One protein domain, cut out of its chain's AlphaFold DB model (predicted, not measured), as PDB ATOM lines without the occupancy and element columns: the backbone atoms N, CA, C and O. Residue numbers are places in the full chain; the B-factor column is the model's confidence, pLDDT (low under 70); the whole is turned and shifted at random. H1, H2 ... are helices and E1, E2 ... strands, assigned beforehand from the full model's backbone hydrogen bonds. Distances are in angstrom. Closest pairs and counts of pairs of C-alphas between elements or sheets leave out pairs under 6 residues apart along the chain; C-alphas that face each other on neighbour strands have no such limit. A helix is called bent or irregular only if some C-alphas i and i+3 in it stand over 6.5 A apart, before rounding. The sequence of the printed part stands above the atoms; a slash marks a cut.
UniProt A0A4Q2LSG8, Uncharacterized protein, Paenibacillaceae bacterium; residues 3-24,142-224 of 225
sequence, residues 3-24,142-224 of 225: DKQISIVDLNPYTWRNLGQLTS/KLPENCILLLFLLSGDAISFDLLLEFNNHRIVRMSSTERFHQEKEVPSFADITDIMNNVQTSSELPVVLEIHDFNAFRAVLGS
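Overview. This is residues 3 to 24 and 142 to 224 of the 225 residues of an uncharacterized protein of Paenibacillaceae bacterium (UniProt A0A4Q2LSG8). A twisted wall of five strands has H2 packed along one face; H1 sits over the opposite face near one end of the strands, and H3 continues from E5 beside that end. The printed part has 105 residues, with named elements in the order E1 H1 E2 E3 E4 H2 E5 H3. The mixed sheet runs E1 E4 E3 E2 E5; the class is mixed, helices and strands. The whole is compact, with a radius of gyration of the C-alphas of 13.8 A and spans of 35 by 31 by 25 A.

Along the chain. Find C-alpha 3 at (-2.017, -14.464, 2.504), where E1, residues 3 to 9, begins. H1, residues 14 to 24, is only just irregular: C-alphas 17 and 20 are 6.9 A apart. Past the cut come E2, residues 147 to 155, 26.1 A, and E3, residues 158 to 168, 29.9 A, which bends by 52 degrees at residue 161. E4, 171 to 176, H2, 192 to 203, and E5, 208 to 214, follow; H3, 215 to 223, ends at C-alpha 223, (1.826, -41.908, 15.100).

Arrangement. E1 is parallel to E4, with N 7 and O 173 2.9 A apart. E2, E3 and E4 form a meander, each the antiparallel neighbour of the one before; look at N 166 and O 174, 2.9 A, and N 151 and O 163, 2.9 A. E5 is parallel to E2, with N 211 and O 150 2.9 A apart. E4, H2 and E5 form a split strand-helix-strand unit, with E3 and E2 between its strands and a right-handed crossover. H2 runs along E2, at a height over the sheet of 9.5 A. On the opposite face, H1 comes closest to E3 at the C-alphas of Thr 15 and Phe 161, 4.8 A; H3 lies over none of the strands. Every O i to N i+4 pair is within hydrogen-bond range in H2 and H3; in H1 3 of 7 are, beside 5 of 8 O i to N i+3 pairs.

Size, cuts and confidence. Residues 25 to 141 are not printed; C-alphas 24 and 142 are 25.8 A apart. The link from E4 to H2 is long. pLDDT is under 70 at residues 10 to 12, 24, 182 to 186 and 220 to 224.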
ATOM      1  N   ASP A   3      -2.011 -15.609   3.405       81.62
ATOM      2  CA  ASP A   3      -2.017 -14.464   2.504       81.62
ATOM      3  C   ASP A   3      -0.611 -14.168   1.958       81.62
ATOM      4  O   ASP A   3       0.367 -14.159   2.709       81.62
ATOM      5  N   LYS A   4      -0.496 -13.876   0.659       78.62
ATOM      6  CA  LYS A   4       0.775 -13.483   0.026       78.62
ATOM      7  C   LYS A   4       1.475 -12.278   0.674       78.62
ATOM      8  O   LYS A   4       2.674 -12.100   0.472       78.62
ATOM      9  N   GLN A   5       0.759 -11.452   1.441       83.25
ATOM     10  CA  GLN A   5       1.299 -10.311   2.192       83.25
ATOM     11  C   GLN A   5       1.419 -10.586   3.699       83.25
ATOM     12  O   GLN A   5       1.474  -9.642   4.490       83.25
ATOM     13  N   ILE A   6       1.459 -11.858   4.112       86.25
ATOM     14  CA  ILE A   6       1.542 -12.240   5.523       86.25
ATOM     15  C   ILE A   6       2.684 -11.522   6.255       86.25
ATOM     16  O   ILE A   6       3.846 -11.534   5.843       86.25
ATOM     17  N   SER A   7       2.350 -10.930   7.399       88.19
ATOM     18  CA  SER A   7       3.330 -10.386   8.331       88.19
ATOM     19  C   SER A   7       3.745 -11.460   9.338       88.19
ATOM     20  O   SER A   7       2.911 -11.959  10.097       88.19
ATOM     21  N   ILE A   8       5.030 -11.818   9.365       85.06
ATOM     22  CA  ILE A   8       5.586 -12.745  10.358       85.06
ATOM     23  C   ILE A   8       6.370 -11.932  11.382       85.06
ATOM     24  O   ILE A   8       7.411 -11.350  11.077       85.06
ATOM     25  N   VAL A   9       5.836 -11.867  12.597       77.62
ATOM     26  CA  VAL A   9       6.389 -11.086  13.701       77.62
ATOM     27  C   VAL A   9       6.876 -12.090  14.733       77.62
ATOM     28  O   VAL A   9       6.066 -12.566  15.519       77.62
ATOM     29  N   ASP A  10       8.173 -12.398  14.690       69.25
ATOM     30  CA  ASP A  10       8.896 -13.441  15.446       69.25
ATOM     31  C   ASP A  10       9.167 -14.724  14.636       69.25
ATOM     32  O   ASP A  10       8.274 -15.513  14.343       69.25
ATOM     33  N   LEU A  11      10.432 -14.893  14.229       60.03
ATOM     34  CA  LEU A  11      10.911 -15.989  13.373       60.03
ATOM     35  C   LEU A  11      11.670 -17.073  14.150       60.03
ATOM     36  O   LEU A  11      12.055 -18.078  13.553       60.03
ATOM     37  N   ASN A  12      11.938 -16.871  15.443       62.56
ATOM     38  CA  ASN A  12      12.695 -17.834  16.241       62.56
ATOM     39  C   ASN A  12      12.187 -17.949  17.686       62.56
ATOM     40  O   ASN A  12      13.002 -17.862  18.614       62.56
ATOM     41  N   PRO A  13      10.877 -18.160  17.893       71.06
ATOM     42  CA  PRO A  13      10.381 -18.403  19.231       71.06
ATOM     43  C   PRO A  13      10.952 -19.722  19.765       71.06
ATOM     44  O   PRO A  13      11.059 -20.734  19.059       71.06
ATOM     45  N   TYR A  14      11.340 -19.704  21.033       74.94
ATOM     46  CA  TYR A  14      11.801 -20.859  21.791       74.94
ATOM     47  C   TYR A  14      10.850 -22.056  21.659       74.94
ATOM     48  O   TYR A  14      11.306 -23.184  21.449       74.94
ATOM     49  N   THR A  15       9.538 -21.823  21.708       73.44
ATOM     50  CA  THR A  15       8.512 -22.876  21.608       73.44
ATOM     51  C   THR A  15       8.508 -23.595  20.251       73.44
ATOM     52  O   THR A  15       8.194 -24.786  20.171       73.44
ATOM     53  N   TRP A  16       8.939 -22.941  19.166       79.94
ATOM     54  CA  TRP A  16       8.979 -23.555  17.831       79.94
ATOM     55  C   TRP A  16      10.149 -24.517  17.641       79.94
ATOM     56  O   TRP A  16      10.174 -25.266  16.664       79.94
ATOM     57  N   ARG A  17      11.079 -24.612  18.598       77.50
ATOM     58  CA  ARG A  17      12.106 -25.671  18.595       77.50
ATOM     59  C   ARG A  17      11.490 -27.074  18.608       77.50
ATOM     60  O   ARG A  17      12.102 -28.019  18.115       77.50
ATOM     61  N   ASN A  18      10.256 -27.201  19.098       74.44
ATOM     62  CA  ASN A  18       9.503 -28.453  19.101       74.44
ATOM     63  C   ASN A  18       8.735 -28.712  17.789       74.44
ATOM     64  O   ASN A  18       8.184 -29.801  17.611       74.44
ATOM     65  N   LEU A  19       8.732 -27.771  16.832       75.62
ATOM     66  CA  LEU A  19       8.013 -27.900  15.557       75.62
ATOM     67  C   LEU A  19       8.482 -29.110  14.740       75.62
ATOM     68  O   LEU A  19       7.672 -29.775  14.096       75.62
ATOM     69  N   GLY A  20       9.771 -29.451  14.802       71.50
ATOM     70  CA  GLY A  20      10.294 -30.659  14.154       71.50
ATOM     71  C   GLY A  20       9.639 -31.941  14.681       71.50
ATOM     72  O   GLY A  20       9.331 -32.848  13.910       71.50
ATOM     73  N   GLN A  21       9.342 -32.001  15.983       71.25
ATOM     74  CA  GLN A  21       8.652 -33.151  16.578       71.25
ATOM     75  C   GLN A  21       7.182 -33.202  16.147       71.25
ATOM     76  O   GLN A  21       6.678 -34.285  15.858       71.25
ATOM     77  N   LEU A  22       6.524 -32.041  16.038       70.31
ATOM     78  CA  LEU A  22       5.143 -31.927  15.554       70.31
ATOM     79  C   LEU A  22       5.002 -32.336  14.089       70.31
ATOM     80  O   LEU A  22       4.057 -33.030  13.729       70.31
ATOM     81  N   THR A  23       5.942 -31.916  13.244       70.56
ATOM     82  CA  THR A  23       5.854 -32.088  11.786       70.56
ATOM     83  C   THR A  23       6.337 -33.455  11.301       70.56
ATOM     84  O   THR A  23       5.982 -33.868  10.198       70.56
ATOM     85  N   SER A  24       7.083 -34.196  12.129       65.19
ATOM     86  CA  SER A  24       7.645 -35.510  11.773       65.19
ATOM     87  C   SER A  24       6.601 -36.554  11.342       65.19
ATOM     88  O   SER A  24       6.889 -37.360  10.462       65.19
ATOM     89  N   LYS A 142     -15.231 -23.260  11.287       91.38
ATOM     90  CA  LYS A 142     -15.031 -23.151  12.743       91.38
ATOM     91  C   LYS A 142     -14.629 -21.767  13.221       91.38
ATOM     92  O   LYS A 142     -14.940 -21.435  14.362       91.38
ATOM     93  N   LEU A 143     -13.951 -20.979  12.392       93.38
ATOM     94  CA  LEU A 143     -13.430 -19.678  12.796       93.38
ATOM     95  C   LEU A 143     -14.285 -18.541  12.218       93.38
ATOM     96  O   LEU A 143     -14.765 -18.638  11.082       93.38
ATOM     97  N   PRO A 144     -14.469 -17.439  12.969       94.38
ATOM     98  CA  PRO A 144     -15.003 -16.210  12.403       94.38
ATOM     99  C   PRO A 144     -14.143 -15.731  11.229       94.38
ATOM    100  O   PRO A 144     -12.932 -15.950  11.199       94.38
ATOM    101  N   GLU A 145     -14.779 -15.031  10.291       93.56
ATOM    102  CA  GLU A 145     -14.133 -14.495   9.089       93.56
ATOM    103  C   GLU A 145     -12.914 -13.620   9.417       93.56
ATOM    104  O   GLU A 145     -11.851 -13.781   8.818       93.56
ATOM    105  N   ASN A 146     -13.058 -12.762  10.430       96.25
ATOM    106  CA  ASN A 146     -12.004 -11.902  10.956       96.25
ATOM    107  C   ASN A 146     -11.812 -12.228  12.438       96.25
ATOM    108  O   ASN A 146     -12.738 -12.029  13.225       96.25
ATOM    109  N   CYS A 147     -10.655 -12.763  12.822       96.19
ATOM    110  CA  CYS A 147     -10.378 -13.155  14.206       96.19
ATOM    111  C   CYS A 147      -8.880 -13.259  14.497       96.19
ATOM    112  O   CYS A 147      -8.054 -13.289  13.589       96.19
ATOM    113  N   ILE A 148      -8.530 -13.358  15.775       95.38
ATOM    114  CA  ILE A 148      -7.216 -13.832  16.209       95.38
ATOM    115  C   ILE A 148      -7.395 -15.232  16.788       95.38
ATOM    116  O   ILE A 148      -8.127 -15.409  17.756       95.38
ATOM    117  N   LEU A 149      -6.711 -16.221  16.224       95.06
ATOM    118  CA  LEU A 149      -6.599 -17.557  16.792       95.06
ATOM    119  C   LEU A 149      -5.338 -17.639  17.654       95.06
ATOM    120  O   LEU A 149      -4.231 -17.406  17.168       95.06
ATOM    121  N   LEU A 150      -5.515 -18.019  18.914       94.12
ATOM    122  CA  LEU A 150      -4.452 -18.457  19.803       94.12
ATOM    123  C   LEU A 150      -4.496 -19.979  19.890       94.12
ATOM    124  O   LEU A 150      -5.469 -20.542  20.387       94.12
ATOM    125  N   LEU A 151      -3.451 -20.633  19.396       92.44
ATOM    126  CA  LEU A 151      -3.300 -22.081  19.438       92.44
ATOM    127  C   LEU A 151      -2.175 -22.442  20.400       92.44
ATOM    128  O   LEU A 151      -1.056 -21.963  20.242       92.44
ATOM    129  N   PHE A 152      -2.468 -23.316  21.359       91.38
ATOM    130  CA  PHE A 152      -1.507 -23.827  22.330       91.38
ATOM    131  C   PHE A 152      -1.479 -25.352  22.313       91.38
ATOM    132  O   PHE A 152      -2.519 -26.009  22.384       91.38
ATOM    133  N   LEU A 153      -0.276 -25.918  22.277       90.12
ATOM    134  CA  LEU A 153      -0.033 -27.339  22.495       90.12
ATOM    135  C   LEU A 153       0.700 -27.520  23.821       90.12
ATOM    136  O   LEU A 153       1.782 -26.963  24.020       90.12
ATOM    137  N   LEU A 154       0.121 -28.313  24.716       90.44
ATOM    138  CA  LEU A 154       0.620 -28.523  26.073       90.44
ATOM    139  C   LEU A 154       1.277 -29.893  26.227       90.44
ATOM    140  O   LEU A 154       0.730 -30.889  25.769       90.44
ATOM    141  N   SER A 155       2.407 -29.967  26.923       87.44
ATOM    142  CA  SER A 155       2.968 -31.231  27.416       87.44
ATOM    143  C   SER A 155       2.883 -31.219  28.937       87.44
ATOM    144  O   SER A 155       3.695 -30.584  29.614       87.44
ATOM    145  N   GLY A 156       1.839 -31.856  29.475       87.75
ATOM    146  CA  GLY A 156       1.426 -31.616  30.858       87.75
ATOM    147  C   GLY A 156       0.955 -30.168  31.020       87.75
ATOM    148  O   GLY A 156       0.119 -29.710  30.249       87.75
ATOM    149  N   ASP A 157       1.530 -29.437  31.974       86.69
ATOM    150  CA  ASP A 157       1.177 -28.031  32.234       86.69
ATOM    151  C   ASP A 157       2.033 -27.019  31.450       86.69
ATOM    152  O   ASP A 157       1.785 -25.813  31.516       86.69
ATOM    153  N   ALA A 158       3.057 -27.480  30.725       87.50
ATOM    154  CA  ALA A 158       3.981 -26.616  29.995       87.50
ATOM    155  C   ALA A 158       3.517 -26.386  28.552       87.50
ATOM    156  O   ALA A 158       3.196 -27.337  27.831       87.50
ATOM    157  N   ILE A 159       3.563 -25.133  28.094       87.38
ATOM    158  CA  ILE A 159       3.330 -24.792  26.689       87.38
ATOM    159  C   ILE A 159       4.529 -25.285  25.878       87.38
ATOM    160  O   ILE A 159       5.645 -24.789  26.000       87.38
ATOM    161  N   SER A 160       4.291 -26.301  25.056       85.12
ATOM    162  CA  SER A 160       5.311 -26.924  24.207       85.12
ATOM    163  C   SER A 160       5.392 -26.286  22.830       85.12
ATOM    164  O   SER A 160       6.449 -26.313  22.207       85.12
ATOM    165  N   PHE A 161       4.280 -25.735  22.350       87.69
ATOM    166  CA  PHE A 161       4.200 -24.977  21.111       87.69
ATOM    167  C   PHE A 161       3.030 -24.005  21.196       87.69
ATOM    168  O   PHE A 161       1.988 -24.335  21.762       87.69
ATOM    169  N   ASP A 162       3.190 -22.830  20.611       89.06
ATOM    170  CA  ASP A 162       2.154 -21.818  20.542       89.06
ATOM    171  C   ASP A 162       2.197 -21.063  19.215       89.06
ATOM    172  O   ASP A 162       3.226 -20.953  18.538       89.06
ATOM    173  N   LEU A 163       1.036 -20.546  18.834       90.62
ATOM    174  CA  LEU A 163       0.869 -19.797  17.606       90.62
ATOM    175  C   LEU A 163      -0.243 -18.771  17.779       90.62
ATOM    176  O   LEU A 163      -1.345 -19.094  18.220       90.62
ATOM    177  N   LEU A 164       0.043 -17.539  17.382       92.44
ATOM    178  CA  LEU A 164      -0.940 -16.483  17.211       92.44
ATOM    179  C   LEU A 164      -1.119 -16.255  15.714       92.44
ATOM    180  O   LEU A 164      -0.186 -15.834  15.029       92.44
ATOM    181  N   LEU A 165      -2.327 -16.503  15.220       93.69
ATOM    182  CA  LEU A 165      -2.709 -16.260  13.834       93.69
ATOM    183  C   LEU A 165      -3.785 -15.190  13.771       93.69
ATOM    184  O   LEU A 165      -4.816 -15.306  14.423       93.69
ATOM    185  N   GLU A 166      -3.566 -14.167  12.963       94.56
ATOM    186  CA  GLU A 166      -4.591 -13.185  12.639       94.56
ATOM    187  C   GLU A 166      -5.217 -13.535  11.298       94.56
ATOM    188  O   GLU A 166      -4.515 -13.708  10.297       94.56
ATOM    189  N   PHE A 167      -6.540 -13.631  11.302       94.69
ATOM    190  CA  PHE A 167      -7.356 -13.910  10.143       94.69
ATOM    191  C   PHE A 167      -8.084 -12.654   9.682       94.69
ATOM    192  O   PHE A 167      -8.708 -11.960  10.486       94.69
ATOM    193  N   ASN A 168      -8.043 -12.419   8.375       93.56
ATOM    194  CA  ASN A 168      -8.896 -11.472   7.675       93.56
ATOM    195  C   ASN A 168      -9.517 -12.200   6.478       93.56
ATOM    196  O   ASN A 168      -8.785 -12.798   5.688       93.56
ATOM    197  N   ASN A 169     -10.842 -12.213   6.370       92.44
ATOM    198  CA  ASN A 169     -11.573 -12.968   5.350       92.44
ATOM    199  C   ASN A 169     -11.132 -14.445   5.255       92.44
ATOM    200  O   ASN A 169     -10.842 -14.956   4.173       92.44
ATOM    201  N   HIS A 170     -11.000 -15.118   6.410       90.94
ATOM    202  CA  HIS A 170     -10.505 -16.502   6.562       90.94
ATOM    203  C   HIS A 170      -9.075 -16.759   6.045       90.94
ATOM    204  O   HIS A 170      -8.634 -17.913   5.932       90.94
ATOM    205  N   ARG A 171      -8.304 -15.700   5.778       89.69
ATOM    206  CA  ARG A 171      -6.907 -15.771   5.332       89.69
ATOM    207  C   ARG A 171      -5.970 -15.332   6.442       89.69
ATOM    208  O   ARG A 171      -6.262 -14.377   7.153       89.69
ATOM    209  N   ILE A 172      -4.847 -16.032   6.590       91.88
ATOM    210  CA  ILE A 172      -3.847 -15.698   7.608       91.88
ATOM    211  C   ILE A 172      -3.057 -14.497   7.099       91.88
ATOM    212  O   ILE A 172      -2.274 -14.637   6.162       91.88
ATOM    213  N   VAL A 173      -3.255 -13.341   7.726       92.25
ATOM    214  CA  VAL A 173      -2.578 -12.083   7.372       92.25
ATOM    215  C   VAL A 173      -1.440 -11.740   8.328       92.25
ATOM    216  O   VAL A 173      -0.526 -10.997   7.969       92.25
ATOM    217  N   ARG A 174      -1.441 -12.320   9.533       91.88
ATOM    218  CA  ARG A 174      -0.331 -12.203  10.481       91.88
ATOM    219  C   ARG A 174      -0.101 -13.511  11.219       91.88
ATOM    220  O   ARG A 174      -1.050 -14.190  11.601       91.88
ATOM    221  N   MET A 175       1.165 -13.828  11.449       90.94
ATOM    222  CA  MET A 175       1.612 -14.953  12.263       90.94
ATOM    223  C   MET A 175       2.639 -14.465  13.281       90.94
ATOM    224  O   MET A 175       3.505 -13.646  12.967       90.94
ATOM    225  N   SER A 176       2.516 -14.934  14.518       88.50
ATOM    226  CA  SER A 176       3.414 -14.590  15.618       88.50
ATOM    227  C   SER A 176       3.414 -15.696  16.675       88.50
ATOM    228  O   SER A 176       2.598 -16.618  16.617       88.50
ATOM    229  N   SER A 177       4.312 -15.593  17.647       85.81
ATOM    230  CA  SER A 177       4.281 -16.364  18.889       85.81
ATOM    231  C   SER A 177       3.559 -15.573  19.990       85.81
ATOM    232  O   SER A 177       3.226 -14.389  19.832       85.81
ATOM    233  N   THR A 178       3.331 -16.204  21.139       84.94
ATOM    234  CA  THR A 178       2.890 -15.511  22.355       84.94
ATOM    235  C   THR A 178       4.058 -15.072  23.244       84.94
ATOM    236  O   THR A 178       3.825 -14.456  24.280       84.94
ATOM    237  N   GLU A 179       5.315 -15.261  22.814       78.56
ATOM    238  CA  GLU A 179       6.525 -14.945  23.598       78.56
ATOM    239  C   GLU A 179       6.634 -13.499  24.047       78.56
ATOM    240  O   GLU A 179       7.032 -13.227  25.181       78.56
ATOM    241  N   ARG A 180       6.165 -12.565  23.223       76.31
ATOM    242  CA  ARG A 180       6.095 -11.146  23.595       76.31
ATOM    243  C   ARG A 180       5.228 -10.861  24.831       76.31
ATOM    244  O   ARG A 180       5.323  -9.771  25.386       76.31
ATOM    245  N   PHE A 181       4.379 -11.802  25.246       76.62
ATOM    246  CA  PHE A 181       3.522 -11.685  26.425       76.62
ATOM    247  C   PHE A 181       4.106 -12.380  27.668       76.62
ATOM    248  O   PHE A 181       3.588 -12.178  28.763       76.62
ATOM    249  N   HIS A 182       5.199 -13.140  27.531       69.69
ATOM    250  CA  HIS A 182       5.711 -14.045  28.574       69.69
ATOM    251  C   HIS A 182       6.695 -13.428  29.580       69.69
ATOM    252  O   HIS A 182       7.235 -14.162  30.401       69.69
ATOM    253  N   GLN A 183       6.921 -12.107  29.566       62.91
ATOM    254  CA  GLN A 183       7.772 -11.382  30.537       62.91
ATOM    255  C   GLN A 183       9.062 -12.143  30.939       62.91
ATOM    256  O   GLN A 183       9.313 -12.371  32.119       62.91
ATOM    257  N   GLU A 184       9.862 -12.566  29.954       58.75
ATOM    258  CA  GLU A 184      11.153 -13.265  30.141       58.75
ATOM    259  C   GLU A 184      11.100 -14.682  30.757       58.75
ATOM    260  O   GLU A 184      12.147 -15.257  31.059       58.75
ATOM    261  N   LYS A 185       9.925 -15.310  30.913       62.41
ATOM    262  CA  LYS A 185       9.855 -16.725  31.322       62.41
ATOM    263  C   LYS A 185      10.342 -17.644  30.197       62.41
ATOM    264  O   LYS A 185       9.773 -17.648  29.111       62.41
ATOM    265  N   GLU A 186      11.340 -18.484  30.487       63.16
ATOM    266  CA  GLU A 186      11.882 -19.457  29.520       63.16
ATOM    267  C   GLU A 186      10.868 -20.537  29.102       63.16
ATOM    268  O   GLU A 186      10.948 -21.040  27.984       63.16
ATOM    269  N   VAL A 187       9.922 -20.904  29.978       70.69
ATOM    270  CA  VAL A 187       8.881 -21.902  29.683       70.69
ATOM    271  C   VAL A 187       7.539 -21.434  30.250       70.69
ATOM    272  O   VAL A 187       7.317 -21.527  31.461       70.69
ATOM    273  N   PRO A 188       6.638 -20.915  29.408       75.31
ATOM    274  CA  PRO A 188       5.312 -20.516  29.842       75.31
ATOM    275  C   PRO A 188       4.416 -21.735  30.098       75.31
ATOM    276  O   PRO A 188       4.607 -22.823  29.548       75.31
ATOM    277  N   SER A 189       3.442 -21.556  30.979       82.56
ATOM    278  CA  SER A 189       2.587 -22.611  31.519       82.56
ATOM    279  C   SER A 189       1.116 -22.373  31.195       82.56
ATOM    280  O   SER A 189       0.718 -21.283  30.785       82.56
ATOM    281  N   PHE A 190       0.278 -23.377  31.440       82.94
ATOM    282  CA  PHE A 190      -1.174 -23.261  31.306       82.94
ATOM    283  C   PHE A 190      -1.757 -22.046  32.049       82.94
ATOM    284  O   PHE A 190      -2.664 -21.385  31.541       82.94
ATOM    285  N   ALA A 191      -1.213 -21.714  33.225       83.50
ATOM    286  CA  ALA A 191      -1.668 -20.572  34.016       83.50
ATOM    287  C   ALA A 191      -1.464 -19.228  33.293       83.50
ATOM    288  O   ALA A 191      -2.255 -18.308  33.485       83.50
ATOM    289  N   ASP A 192      -0.457 -19.134  32.422       84.88
ATOM    290  CA  ASP A 192      -0.134 -17.911  31.685       84.88
ATOM    291  C   ASP A 192      -1.103 -17.669  30.506       84.88
ATOM    292  O   ASP A 192      -1.250 -16.539  30.043       84.88
ATOM    293  N   ILE A 193      -1.832 -18.695  30.038       87.94
ATOM    294  CA  ILE A 193      -2.723 -18.597  28.862       87.94
ATOM    295  C   ILE A 193      -3.830 -17.559  29.063       87.94
ATOM    296  O   ILE A 193      -4.172 -16.829  28.131       87.94
ATOM    297  N   THR A 194      -4.385 -17.467  30.274       86.81
ATOM    298  CA  THR A 194      -5.463 -16.506  30.563       86.81
ATOM    299  C   THR A 194      -4.958 -15.069  30.450       86.81
ATOM    300  O   THR A 194      -5.624 -14.226  29.848       86.81
ATOM    301  N   ASP A 195      -3.753 -14.798  30.950       87.44
ATOM    302  CA  ASP A 195      -3.139 -13.472  30.876       87.44
ATOM    303  C   ASP A 195      -2.783 -13.104  29.432       87.44
ATOM    304  O   ASP A 195      -3.060 -11.986  28.995       87.44
ATOM    305  N   ILE A 196      -2.248 -14.047  28.650       88.44
ATOM    306  CA  ILE A 196      -2.009 -13.849  27.211       88.44
ATOM    307  C   ILE A 196      -3.315 -13.513  26.495       88.44
ATOM    308  O   ILE A 196      -3.366 -12.544  25.741       88.44
ATOM    309  N   MET A 197      -4.371 -14.296  26.728       89.56
ATOM    310  CA  MET A 197      -5.666 -14.093  26.083       89.56
ATOM    311  C   MET A 197      -6.215 -12.698  26.398       89.56
ATOM    312  O   MET A 197      -6.613 -11.983  25.480       89.56
ATOM    313  N   ASN A 198      -6.159 -12.276  27.664       88.19
ATOM    314  CA  ASN A 198      -6.585 -10.944  28.086       88.19
ATOM    315  C   ASN A 198      -5.740  -9.834  27.435       88.19
ATOM    316  O   ASN A 198      -6.278  -8.838  26.947       88.19
ATOM    317  N   ASN A 199      -4.416 -10.004  27.369       89.00
ATOM    318  CA  ASN A 199      -3.525  -9.047  26.708       89.00
ATOM    319  C   ASN A 199      -3.821  -8.931  25.205       89.00
ATOM    320  O   ASN A 199      -3.857  -7.833  24.657       89.00
ATOM    321  N   VAL A 200      -4.089 -10.051  24.532       89.00
ATOM    322  CA  VAL A 200      -4.446 -10.050  23.109       89.00
ATOM    323  C   VAL A 200      -5.798  -9.366  22.899       89.00
ATOM    324  O   VAL A 200      -5.882  -8.470  22.062       89.00
ATOM    325  N   GLN A 201      -6.813  -9.712  23.698       88.94
ATOM    326  CA  GLN A 201      -8.157  -9.123  23.628       88.94
ATOM    327  C   GLN A 201      -8.168  -7.615  23.896       88.94
ATOM    328  O   GLN A 201      -8.904  -6.881  23.253       88.94
ATOM    329  N   THR A 202      -7.350  -7.127  24.828       88.06
ATOM    330  CA  THR A 202      -7.260  -5.683  25.109       88.06
ATOM    331  C   THR A 202      -6.507  -4.912  24.023       88.06
ATOM    332  O   THR A 202      -6.714  -3.711  23.867       88.06
ATOM    333  N   SER A 203      -5.648  -5.594  23.261       86.31
ATOM    334  CA  SER A 203      -4.835  -4.999  22.193       86.31
ATOM    335  C   SER A 203      -5.474  -5.045  20.799       86.31
ATOM    336  O   SER A 203      -4.887  -4.518  19.853       86.31
ATOM    337  N   SER A 204      -6.635  -5.687  20.645       88.06
ATOM    338  CA  SER A 204      -7.278  -5.901  19.348       88.06
ATOM    339  C   SER A 204      -8.793  -5.760  19.428       88.06
ATOM    340  O   SER A 204      -9.420  -6.184  20.390       88.06
ATOM    341  N   GLU A 205      -9.391  -5.211  18.374       90.69
ATOM    342  CA  GLU A 205     -10.848  -5.166  18.201       90.69
ATOM    343  C   GLU A 205     -11.406  -6.465  17.591       90.69
ATOM    344  O   GLU A 205     -12.621  -6.642  17.498       90.69
ATOM    345  N   LEU A 206     -10.531  -7.381  17.159       93.75
ATOM    346  CA  LEU A 206     -10.928  -8.656  16.570       93.75
ATOM    347  C   LEU A 206     -11.344  -9.661  17.653       93.75
ATOM    348  O   LEU A 206     -10.730  -9.716  18.722       93.75
ATOM    349  N   PRO A 207     -12.338 -10.525  17.377       95.00
ATOM    350  CA  PRO A 207     -12.670 -11.617  18.279       95.00
ATOM    351  C   PRO A 207     -11.475 -12.564  18.419       95.00
ATOM    352  O   PRO A 207     -10.834 -12.931  17.432       95.00
ATOM    353  N   VAL A 208     -11.198 -12.983  19.653       94.69
ATOM    354  CA  VAL A 208     -10.115 -13.921  19.965       94.69
ATOM    355  C   VAL A 208     -10.698 -15.314  20.170       94.69
ATOM    356  O   VAL A 208     -11.575 -15.507  21.011       94.69
ATOM    357  N   VAL A 209     -10.201 -16.280  19.403       95.00
ATOM    358  CA  VAL A 209     -10.517 -17.706  19.512       95.00
ATOM    359  C   VAL A 209      -9.339 -18.407  20.178       95.00
ATOM    360  O   VAL A 209      -8.192 -18.180  19.801       95.00
ATOM    361  N   LEU A 210      -9.620 -19.251  21.168       94.25
ATOM    362  CA  LEU A 210      -8.616 -19.993  21.924       94.25
ATOM    363  C   LEU A 210      -8.774 -21.493  21.667       94.25
ATOM    364  O   LEU A 210      -9.830 -22.055  21.942       94.25
ATOM    365  N   GLU A 211      -7.707 -22.126  21.191       92.94
ATOM    366  CA  GLU A 211      -7.605 -23.570  20.984       92.94
ATOM    367  C   GLU A 211      -6.447 -24.118  21.825       92.94
ATOM    368  O   GLU A 211      -5.307 -23.656  21.724       92.94
ATOM    369  N   ILE A 212      -6.743 -25.102  22.674       91.75
ATOM    370  CA  ILE A 212      -5.764 -25.741  23.558       91.75
ATOM    371  C   ILE A 212      -5.826 -27.244  23.327       91.75
ATOM    372  O   ILE A 212      -6.888 -27.857  23.459       91.75
ATOM    373  N   HIS A 213      -4.681 -27.850  23.029       90.50
ATOM    374  CA  HIS A 213      -4.589 -29.287  22.799       90.50
ATOM    375  C   HIS A 213      -3.443 -29.916  23.591       90.50
ATOM    376  O   HIS A 213      -2.403 -29.300  23.818       90.50
ATOM    377  N   ASP A 214      -3.622 -31.178  23.979       88.19
ATOM    378  CA  ASP A 214      -2.550 -31.983  24.561       88.19
ATOM    379  C   ASP A 214      -1.608 -32.489  23.454       88.19
ATOM    380  O   ASP A 214      -2.031 -33.088  22.463       88.19
ATOM    381  N   PHE A 215      -0.314 -32.242  23.632       83.44
ATOM    382  CA  PHE A 215       0.748 -32.575  22.691       83.44
ATOM    383  C   PHE A 215       0.890 -34.085  22.495       83.44
ATOM    384  O   PHE A 215       1.125 -34.540  21.377       83.44
ATOM    385  N   ASN A 216       0.729 -34.885  23.552       79.69
ATOM    386  CA  ASN A 216       0.873 -36.337  23.468       79.69
ATOM    387  C   ASN A 216      -0.336 -36.976  22.786       79.69
ATOM    388  O   ASN A 216      -0.161 -37.872  21.963       79.69
ATOM    389  N   ALA A 217      -1.545 -36.487  23.062       80.38
ATOM    390  CA  ALA A 217      -2.759 -36.881  22.361       80.38
ATOM    391  C   ALA A 217      -2.667 -36.523  20.873       80.38
ATOM    392  O   ALA A 217      -2.946 -37.365  20.019       80.38
ATOM    393  N   PHE A 218      -2.191 -35.315  20.556       74.44
ATOM    394  CA  PHE A 218      -1.945 -34.897  19.179       74.44
ATOM    395  C   PHE A 218      -0.921 -35.811  18.490       74.44
ATOM    396  O   PHE A 218      -1.171 -36.310  17.395       74.44
ATOM    397  N   ARG A 219       0.198 -36.130  19.155       70.06
ATOM    398  CA  ARG A 219       1.200 -37.073  18.631       70.06
ATOM    399  C   ARG A 219       0.673 -38.493  18.462       70.06
ATOM    400  O   ARG A 219       1.051 -39.143  17.494       70.06
ATOM    401  N   ALA A 220      -0.163 -38.984  19.372       67.00
ATOM    402  CA  ALA A 220      -0.725 -40.328  19.286       67.00
ATOM    403  C   ALA A 220      -1.596 -40.485  18.034       67.00
ATOM    404  O   ALA A 220      -1.480 -41.495  17.350       67.00
ATOM    405  N   VAL A 221      -2.380 -39.458  17.690       65.50
ATOM    406  CA  VAL A 221      -3.166 -39.411  16.444       65.50
ATOM    407  C   VAL A 221      -2.267 -39.399  15.202       65.50
ATOM    408  O   VAL A 221      -2.627 -39.972  14.174       65.50
ATOM    409  N   LEU A 222      -1.092 -38.771  15.284       59.19
ATOM    410  CA  LEU A 222      -0.137 -38.710  14.173       59.19
ATOM    411  C   LEU A 222       0.701 -39.986  14.011       59.19
ATOM    412  O   LEU A 222       1.066 -40.323  12.893       59.19
ATOM    413  N   GLY A 223       1.012 -40.687  15.104       50.56
ATOM    414  CA  GLY A 223       1.826 -41.908  15.100       50.56
ATOM    415  C   GLY A 223       1.037 -43.210  14.927       50.56
ATOM    416  O   GLY A 223       1.648 -44.271  14.863       50.56
ATOM    417  N   SER A 224      -0.297 -43.154  14.891       43.38
ATOM    418  CA  SER A 224      -1.181 -44.315  14.710       43.38
ATOM    419  C   SER A 224      -1.559 -44.596  13.248       43.38
ATOM    420  O   SER A 224      -2.561 -45.272  13.010       43.38
TER     421      SER A 224